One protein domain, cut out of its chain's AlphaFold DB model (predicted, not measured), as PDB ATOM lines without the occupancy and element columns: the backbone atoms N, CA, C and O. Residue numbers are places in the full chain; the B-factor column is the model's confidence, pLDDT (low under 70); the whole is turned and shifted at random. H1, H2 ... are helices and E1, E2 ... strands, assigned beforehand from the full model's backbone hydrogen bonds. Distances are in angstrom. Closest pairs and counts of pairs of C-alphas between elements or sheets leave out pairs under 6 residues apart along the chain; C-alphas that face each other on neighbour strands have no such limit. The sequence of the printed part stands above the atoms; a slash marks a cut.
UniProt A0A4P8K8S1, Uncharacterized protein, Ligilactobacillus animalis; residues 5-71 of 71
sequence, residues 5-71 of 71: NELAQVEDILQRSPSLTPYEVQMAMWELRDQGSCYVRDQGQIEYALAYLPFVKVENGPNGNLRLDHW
ATOM      1  N   ASN A   5     160.339 137.146 121.158       94.00
ATOM      2  CA  ASN A   5     159.433 137.490 120.056       94.00
ATOM      3  C   ASN A   5     160.197 137.959 118.814       94.00
ATOM      4  O   ASN A   5     159.760 137.730 117.688       94.00
ATOM      5  N   GLU A   6     161.321 138.642 119.012       94.44
ATOM      6  CA  GLU A   6     162.204 139.069 117.930       94.44
ATOM      7  C   GLU A   6     162.906 137.862 117.299       94.44
ATOM      8  O   GLU A   6     162.917 137.736 116.077       94.44
ATOM      9  N   LEU A   7     163.402 136.927 118.121       94.12
ATOM     10  CA  LEU A   7     163.986 135.668 117.648       94.12
ATOM     11  C   LEU A   7     162.983 134.856 116.821       94.12
ATOM     12  O   LEU A   7     163.339 134.396 115.744       94.12
ATOM     13  N   ALA A   8     161.730 134.724 117.269       94.75
ATOM     14  CA  ALA A   8     160.708 133.975 116.530       94.75
ATOM     15  C   ALA A   8     160.409 134.573 115.139       94.75
ATOM     16  O   ALA A   8     160.196 133.834 114.179       94.75
ATOM     17  N   GLN A   9     160.419 135.906 115.012       94.88
ATOM     18  CA  GLN A   9     160.234 136.583 113.722       94.88
ATOM     19  C   GLN A   9     161.425 136.367 112.782       94.88
ATOM     20  O   GLN A   9     161.231 136.142 111.589       94.88
ATOM     21  N   VAL A  10     162.652 136.412 113.311       93.94
ATOM     22  CA  VAL A  10     163.855 136.121 112.520       93.94
ATOM     23  C   VAL A  10     163.878 134.655 112.094       93.94
ATOM     24  O   VAL A  10     164.133 134.372 110.926       93.94
ATOM     25  N   GLU A  11     163.554 133.728 112.995       95.50
ATOM     26  CA  GLU A  11     163.506 132.294 112.701       95.50
ATOM     27  C   GLU A  11     162.539 131.981 111.554       95.50
ATOM     28  O   GLU A  11     162.926 131.292 110.612       95.50
ATOM     29  N   ASP A  12     161.319 132.527 111.583       94.81
ATOM     30  CA  ASP A  12     160.323 132.327 110.521       94.81
ATOM     31  C   ASP A  12     160.838 132.799 109.149       94.81
ATOM     32  O   ASP A  12     160.633 132.124 108.140       94.81
ATOM     33  N   ILE A  13     161.569 133.917 109.102       93.56
ATOM     34  CA  ILE A  13     162.179 134.419 107.863       93.56
ATOM     35  C   ILE A  13     163.306 133.495 107.389       93.56
ATOM     36  O   ILE A  13     163.346 133.131 106.211       93.56
ATOM     37  N   LEU A  14     164.203 133.084 108.289       93.62
ATOM     38  CA  LEU A  14     165.332 132.220 107.944       93.62
ATOM     39  C   LEU A  14     164.870 130.825 107.490       93.62
ATOM     40  O   LEU A  14     165.411 130.299 106.520       93.62
ATOM     41  N   GLN A  15     163.839 130.255 108.123       94.12
ATOM     42  CA  GLN A  15     163.254 128.959 107.745       94.12
ATOM     43  C   GLN A  15     162.602 128.974 106.358       94.12
ATOM     44  O   GLN A  15     162.546 127.940 105.690       94.12
ATOM     45  N   ARG A  16     162.102 130.131 105.913       91.19
ATOM     46  CA  ARG A  16     161.504 130.295 104.581       91.19
ATOM     47  C   ARG A  16     162.543 130.485 103.483       91.19
ATOM     48  O   ARG A  16     162.181 130.410 102.308       91.19
ATOM     49  N   SER A  17     163.805 130.728 103.835       89.56
ATOM     50  CA  SER A  17     164.847 130.930 102.841       89.56
ATOM     51  C   SER A  17     165.284 129.603 102.211       89.56
ATOM     52  O   SER A  17     165.784 128.728 102.919       89.56
ATOM     53  N   PRO A  18     165.221 129.457 100.875       87.38
ATOM     54  CA  PRO A  18     165.770 128.294 100.183       87.38
ATOM     55  C   PRO A  18     167.305 128.261 100.231       87.38
ATOM     56  O   PRO A  18     167.906 127.242  99.892       87.38
ATOM     57  N   SER A  19     167.955 129.364 100.629       86.75
ATOM     58  CA  SER A  19     169.410 129.425 100.750       86.75
ATOM     59  C   SER A  19     169.930 128.703 101.989       86.75
ATOM     60  O   SER A  19     171.114 128.372 101.999       86.75
ATOM     61  N   LEU A  20     169.093 128.440 102.999       91.38
ATOM     62  CA  LEU A  20     169.503 127.897 104.294       91.38
ATOM     63  C   LEU A  20     168.950 126.494 104.532       91.38
ATOM     64  O   LEU A  20     167.814 126.168 104.202       91.38
ATOM     65  N   THR A  21     169.766 125.656 105.159       93.12
ATOM     66  CA  THR A  21     169.336 124.367 105.701       93.12
ATOM     67  C   THR A  21     168.765 124.537 107.114       93.12
ATOM     68  O   THR A  21     169.154 125.469 107.821       93.12
ATOM     69  N   PRO A  22     167.916 123.609 107.602       93.56
ATOM     70  CA  PRO A  22     167.401 123.666 108.975       93.56
ATOM     71  C   PRO A  22     168.499 123.744 110.045       93.56
ATOM     72  O   PRO A  22     168.317 124.381 111.078       93.56
ATOM     73  N   TYR A  23     169.652 123.120 109.786       93.94
ATOM     74  CA  TYR A  23     170.807 123.170 110.680       93.94
ATOM     75  C   TYR A  23     171.437 124.568 110.741       93.94
ATOM     76  O   TYR A  23     171.712 125.072 111.828       93.94
ATOM     77  N   GLU A  24     171.621 125.223 109.591       93.50
ATOM     78  CA  GLU A  24     172.149 126.594 109.535       93.50
ATOM     79  C   GLU A  24     171.208 127.587 110.221       93.50
ATOM     80  O   GLU A  24     171.674 128.484 110.920       93.50
ATOM     81  N   VAL A  25     169.892 127.396 110.089       95.12
ATOM     82  CA  VAL A  25     168.908 128.205 110.821       95.12
ATOM     83  C   VAL A  25     169.061 128.010 112.329       95.12
ATOM     84  O   VAL A  25     169.156 128.991 113.059       95.12
ATOM     85  N   GLN A  26     169.148 126.765 112.814       95.50
ATOM     86  CA  GLN A  26     169.336 126.498 114.246       95.50
ATOM     87  C   GLN A  26     170.622 127.126 114.794       95.50
ATOM     88  O   GLN A  26     170.595 127.726 115.869       95.50
ATOM     89  N   MET A  27     171.725 127.033 114.048       95.62
ATOM     90  CA  MET A  27     172.978 127.693 114.412       95.62
ATOM     91  C   MET A  27     172.828 129.215 114.484       95.62
ATOM     92  O   MET A  27     173.219 129.813 115.485       95.62
ATOM     93  N   ALA A  28     172.212 129.831 113.472       94.12
ATOM     94  CA  ALA A  28     171.969 131.270 113.457       94.12
ATOM     95  C   ALA A  28     171.120 131.710 114.660       94.12
ATOM     96  O   ALA A  28     171.434 132.710 115.299       94.12
ATOM     97  N   MET A  29     170.087 130.943 115.022       95.31
ATOM     98  CA  MET A  29     169.245 131.244 116.182       95.31
ATOM     99  C   MET A  29     170.002 131.150 117.511       95.31
ATOM    100  O   MET A  29     169.756 131.955 118.411       95.31
ATOM    101  N   TRP A  30     170.930 130.200 117.646       94.31
ATOM    102  CA  TRP A  30     171.804 130.119 118.820       94.31
ATOM    103  C   TRP A  30     172.753 131.314 118.905       94.31
ATOM    104  O   TRP A  30     172.839 131.944 119.956       94.31
ATOM    105  N   GLU A  31     173.398 131.686 117.799       94.38
ATOM    106  CA  GLU A  31     174.294 132.848 117.756       94.38
ATOM    107  C   GLU A  31     173.551 134.165 118.043       94.38
ATOM    108  O   GLU A  31     174.003 134.969 118.858       94.38
ATOM    109  N   LEU A  32     172.361 134.364 117.466       93.81
ATOM    110  CA  LEU A  32     171.533 135.548 117.727       93.81
ATOM    111  C   LEU A  32     171.087 135.642 119.188       93.81
ATOM    112  O   LEU A  32     171.021 136.741 119.742       93.81
ATOM    113  N   ARG A  33     170.796 134.503 119.819       92.00
ATOM    114  CA  ARG A  33     170.436 134.443 121.238       92.00
ATOM    115  C   ARG A  33     171.628 134.760 122.141       92.00
ATOM    116  O   ARG A  33     171.473 135.539 123.079       92.00
ATOM    117  N   ASP A  34     172.782 134.156 121.874       91.31
ATOM    118  CA  ASP A  34     173.934 134.206 122.782       91.31
ATOM    119  C   ASP A  34     174.805 135.449 122.573       91.31
ATOM    120  O   ASP A  34     175.366 135.980 123.530       91.31
ATOM    121  N   GLN A  35     174.919 135.924 121.332       92.00
ATOM    122  CA  GLN A  35     175.817 137.018 120.947       92.00
ATOM    123  C   GLN A  35     175.057 138.263 120.483       92.00
ATOM    124  O   GLN A  35     175.614 139.357 120.472       92.00
ATOM    125  N   GLY A  36     173.778 138.128 120.115       92.31
ATOM    126  CA  GLY A  36     173.023 139.211 119.485       92.31
ATOM    127  C   GLY A  36     173.400 139.449 118.024       92.31
ATOM    128  O   GLY A  36     172.915 140.418 117.447       92.31
ATOM    129  N   SER A  37     174.238 138.587 117.439       93.31
ATOM    130  CA  SER A  37     174.681 138.681 116.051       93.31
ATOM    131  C   SER A  37     174.959 137.305 115.449       93.31
ATOM    132  O   SER A  37     175.421 136.428 116.174       93.31
ATOM    133  N   CYS A  38     174.755 137.126 114.143       93.31
ATOM    134  CA  CYS A  38     175.118 135.901 113.422       93.31
ATOM    135  C   CYS A  38     175.472 136.169 111.950       93.31
ATOM    136  O   CYS A  38     175.238 137.264 111.431       93.31
ATOM    137  N   TYR A  39     176.009 135.153 111.269       92.62
ATOM    138  CA  TYR A  39     176.197 135.167 109.816       92.62
ATOM    139  C   TYR A  39     175.329 134.108 109.135       92.62
ATOM    140  O   TYR A  39     175.333 132.943 109.529       92.62
ATOM    141  N   VAL A  40     174.638 134.489 108.061       92.19
ATOM    142  CA  VAL A  40     173.800 133.584 107.261       92.19
ATOM    143  C   VAL A  40     174.100 133.724 105.774       92.19
ATOM    144  O   VAL A  40     174.424 134.805 105.294       92.19
ATOM    145  N   ARG A  41     173.985 132.632 105.015       89.06
ATOM    146  CA  ARG A  41     174.098 132.680 103.551       89.06
ATOM    147  C   ARG A  41     172.823 133.259 102.953       89.06
ATOM    148  O   ARG A  41     171.743 132.718 103.195       89.06
ATOM    149  N   ASP A  42     172.946 134.272 102.103       83.94
ATOM    150  CA  ASP A  42     171.805 134.825 101.376       83.94
ATOM    151  C   ASP A  42     171.974 134.710  99.859       83.94
ATOM    152  O   ASP A  42     173.073 134.780  99.317       83.94
ATOM    153  N   GLN A  43     170.851 134.508  99.174       78.56
ATOM    154  CA  GLN A  43     170.744 134.538  97.712       78.56
ATOM    155  C   GLN A  43     169.852 135.706  97.247       78.56
ATOM    156  O   GLN A  43     169.266 135.647  96.166       78.56
ATOM    157  N   GLY A  44     169.736 136.759  98.063       76.56
ATOM    158  CA  GLY A  44     168.940 137.958  97.799       76.56
ATOM    159  C   GLY A  44     167.491 137.881  98.283       76.56
ATOM    160  O   GLY A  44     166.646 138.612  97.770       76.56
ATOM    161  N   GLN A  45     167.168 136.986  99.222       79.25
ATOM    162  CA  GLN A  45     165.802 136.833  99.752       79.25
ATOM    163  C   GLN A  45     165.704 137.201 101.232       79.25
ATOM    164  O   GLN A  45     164.696 137.764 101.662       79.25
ATOM    165  N   ILE A  46     166.754 136.916 102.004       85.62
ATOM    166  CA  ILE A  46     166.790 137.163 103.446       85.62
ATOM    167  C   ILE A  46     166.957 138.657 103.728       85.62
ATOM    168  O   ILE A  46     166.244 139.181 104.584       85.62
ATOM    169  N   GLU A  47     167.839 139.351 102.997       85.38
ATOM    170  CA  GLU A  47     168.103 140.785 103.199       85.38
ATOM    171  C   GLU A  47     166.808 141.605 103.147       85.38
ATOM    172  O   GLU A  47     166.503 142.367 104.065       85.38
ATOM    173  N   TYR A  48     166.003 141.387 102.104       85.50
ATOM    174  CA  TYR A  48     164.759 142.121 101.897       85.50
ATOM    175  C   TYR A  48     163.714 141.819 102.975       85.50
ATOM    176  O   TYR A  48     163.033 142.727 103.443       85.50
ATOM    177  N   ALA A  49     163.584 140.557 103.390       87.62
ATOM    178  CA  ALA A  49     162.616 140.168 104.410       87.62
ATOM    179  C   ALA A  49     162.976 140.741 105.791       87.62
ATOM    180  O   ALA A  49     162.096 141.221 106.509       87.62
ATOM    181  N   LEU A  50     164.264 140.741 106.146       89.19
ATOM    182  CA  LEU A  50     164.746 141.266 107.424       89.19
ATOM    183  C   LEU A  50     164.780 142.797 107.475       89.19
ATOM    184  O   LEU A  50     164.629 143.352 108.558       89.19
ATOM    185  N   ALA A  51     164.893 143.485 106.334       85.50
ATOM    186  CA  ALA A  51     164.848 144.951 106.265       85.50
ATOM    187  C   ALA A  51     163.543 145.560 106.821       85.50
ATOM    188  O   ALA A  51     163.515 146.738 107.177       85.50
ATOM    189  N   TYR A  52     162.465 144.774 106.919       86.50
ATOM    190  CA  TYR A  52     161.196 145.202 107.516       86.50
ATOM    191  C   TYR A  52     161.144 145.075 109.043       86.50
ATOM    192  O   TYR A  52     160.191 145.562 109.656       86.50
ATOM    193  N   LEU A  53     162.133 144.433 109.669       90.81
ATOM    194  CA  LEU A  53     162.190 144.284 111.119       90.81
ATOM    195  C   LEU A  53     162.953 145.468 111.738       90.81
ATOM    196  O   LEU A  53     164.151 145.609 111.504       90.81
ATOM    197  N   PRO A  54     162.316 146.299 112.584       90.31
ATOM    198  CA  PRO A  54     162.929 147.526 113.104       90.31
ATOM    199  C   PRO A  54     164.031 147.284 114.153       90.31
ATOM    200  O   PRO A  54     164.641 148.235 114.627       90.31
ATOM    201  N   PHE A  55     164.254 146.029 114.541       91.06
ATOM    202  CA  PHE A  55     165.208 145.601 115.568       91.06
ATOM    203  C   PHE A  55     166.367 144.769 114.999       91.06
ATOM    204  O   PHE A  55     167.256 144.374 115.750       91.06
ATOM    205  N   VAL A  56     166.391 144.530 113.679       92.69
ATOM    206  CA  VAL A  56     167.486 143.831 112.994       92.69
ATOM    207  C   VAL A  56     168.244 144.806 112.119       92.69
ATOM    208  O   VAL A  56     167.665 145.562 111.341       92.69
ATOM    209  N   LYS A  57     169.564 144.771 112.226       92.25
ATOM    210  CA  LYS A  57     170.467 145.393 111.275       92.25
ATOM    211  C   LYS A  57     171.064 144.299 110.398       92.25
ATOM    212  O   LYS A  57     171.579 143.309 110.910       92.25
ATOM    213  N   VAL A  58     170.978 144.487 109.086       91.25
ATOM    214  CA  VAL A  58     171.557 143.578 108.096       91.25
ATOM    215  C   VAL A  58     172.736 144.268 107.430       91.25
ATOM    216  O   VAL A  58     172.604 145.386 106.934       91.25
ATOM    217  N   GLU A  59     173.892 143.615 107.429       89.62
ATOM    218  CA  GLU A  59     175.099 144.087 106.755       89.62
ATOM    219  C   GLU A  59     175.632 143.016 105.801       89.62
ATOM    220  O   GLU A  59     175.560 141.819 106.073       89.62
ATOM    221  N   ASN A  60     176.215 143.442 104.682       86.38
ATOM    222  CA  ASN A  60     176.884 142.522 103.769       86.38
ATOM    223  C   ASN A  60     178.204 142.041 104.383       86.38
ATOM    224  O   ASN A  60     179.124 142.824 104.625       86.38
ATOM    225  N   GLY A  61     178.290 140.739 104.631       80.81
ATOM    226  CA  GLY A  61     179.479 140.042 105.094       80.81
ATOM    227  C   GLY A  61     180.326 139.475 103.944       80.81
ATOM    228  O   GLY A  61     179.963 139.542 102.767       80.81
ATOM    229  N   PRO A  62     181.497 138.899 104.266       78.81
ATOM    230  CA  PRO A  62     182.361 138.274 103.271       78.81
ATOM    231  C   PRO A  62     181.681 137.074 102.590       78.81
ATOM    232  O   PRO A  62     180.873 136.372 103.195       78.81
ATOM    233  N   ASN A  63     182.058 136.809 101.335       79.44
ATOM    234  CA  ASN A  63     181.611 135.657 100.533       79.44
ATOM    235  C   ASN A  63     180.099 135.587 100.230       79.44
ATOM    236  O   ASN A  63     179.592 134.506  99.940       79.44
ATOM    237  N   GLY A  64     179.385 136.718 100.267       77.50
ATOM    238  CA  GLY A  64     177.938 136.751 100.006       77.50
ATOM    239  C   GLY A  64     177.087 136.310 101.200       77.50
ATOM    240  O   GLY A  64     175.901 136.026 101.047       77.50
ATOM    241  N   ASN A  65     177.686 136.243 102.390       87.50
ATOM    242  CA  ASN A  65     176.941 136.073 103.629       87.50
ATOM    243  C   ASN A  65     176.366 137.415 104.076       87.50
ATOM    244  O   ASN A  65     176.994 138.453 103.894       87.50
ATOM    245  N   LEU A  66     175.218 137.385 104.739       91.56
ATOM    246  CA  LEU A  66     174.699 138.503 105.506       91.56
ATOM    247  C   LEU A  66     175.119 138.358 106.957       91.56
ATOM    248  O   LEU A  66     175.053 137.270 107.532       91.56
ATOM    249  N   ARG A  67     175.519 139.472 107.548       92.75
ATOM    250  CA  ARG A  67     175.641 139.628 108.985       92.75
ATOM    251  C   ARG A  67     174.336 140.206 109.514       92.75
ATOM    252  O   ARG A  67     173.852 141.211 108.996       92.75
ATOM    253  N   LEU A  68     173.779 139.558 110.524       93.06
ATOM    254  CA  LEU A  68     172.591 140.008 111.235       93.06
ATOM    255  C   LEU A  68     173.022 140.455 112.624       93.06
ATOM    256  O   LEU A  68     173.657 139.674 113.327       93.06
ATOM    257  N   ASP A  69     172.664 141.666 113.033       92.31
ATOM    258  CA  ASP A  69     172.912 142.189 114.379       92.31
ATOM    259  C   ASP A  69     171.610 142.736 114.980       92.31
ATOM    260  O   ASP A  69     170.741 143.254 114.274       92.31
ATOM    261  N   HIS A  70     171.470 142.631 116.301       90.50
ATOM    262  CA  HIS A  70     170.435 143.344 117.055       90.50
ATOM    263  C   HIS A  70     170.812 144.825 117.190       90.50
ATOM    264  O   HIS A  70     171.992 145.125 117.390       90.50
ATOM    265  N   TRP A  71     169.833 145.730 117.103       80.50
ATOM    266  CA  TRP A  71     170.046 147.162 117.368       80.50
ATOM    267  C   TRP A  71     170.388 147.474 118.832       80.50
ATOM    268  O   TRP A  71     169.884 146.780 119.745       80.50
TER     269      TRP A  71
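Overview. This is residues 5 to 71 of the 71 residues of an uncharacterized protein of Ligilactobacillus animalis (UniProt A0A4P8K8S1). A three-stranded sheet has helices over one face and the other face bare: H2 covers the edge strand E1, the short H3 sits farther across the sheet, and H1 packs on H2 and H3. The 67 printed residues have three named helices and three named strands, in the order H1 H2 E1 H3 E2 E3. The sheet, order E1 E3 E2, is antiparallel; the class is mixed, helices and strands. The whole is compact, with a radius of gyration of the C-alphas of 10.3 A and spans of 24 by 22 by 19 A.

Arrangement. H1, residues 5 to 16, and H2, residues 22 to 34, form a helical hairpin and touch, the closest C-alphas being those of Leu 14 and Val 25, 6.1 A apart; they run opposite ways at a shallow tilt of 22 degrees. H2 lies over E1, residues 37 to 41, at a height over the sheet of 7.6 A, and runs along the strands, at 9 degrees to E1 on the local plane; sheet and helix make two layers, a helix on one face of a sheet. H3, residues 46 to 50, is on the same face, only just over E3, residues 65 to 70, with 3 of its 5 C-alphas falling on that strand. With residues 10 to 14 alone H1 touches H3, the closest C-alphas being those of Ile 13 and Ala 49, 6.7 A apart. H1 only grazes the sheet; H2 and H3 are apart. E1, H3 and E2, residues 56 to 60, make a split strand-helix-strand unit, E3 between its strands, with a right-handed crossover. N 38 and O 68, 2.9 A apart, join E1 to E3 within hydrogen-bond range; N 57 and O 69, 2.8 A, do so for the hairpin E2 and E3. In H1, H2 and H3 every O i to N i+4 pair is within range.

Along the chain. H1 begins at C-alpha 5 (159.433, 137.490, 120.056) and is 17.2 A long; H2 is 18.6 A, E1 13.9 A, H3 6.1 A and E2 13.2 A. E3, 16.6 A, ends at C-alpha 70 (170.435, 143.344, 117.055).

Size, cuts and confidence. The C-alphas farthest apart, of Asn 5 and Asn 63, are 29.6 A apart. The printed part has no cut, its five links between named elements are tight, and no printed residue is under 70 in pLDDT.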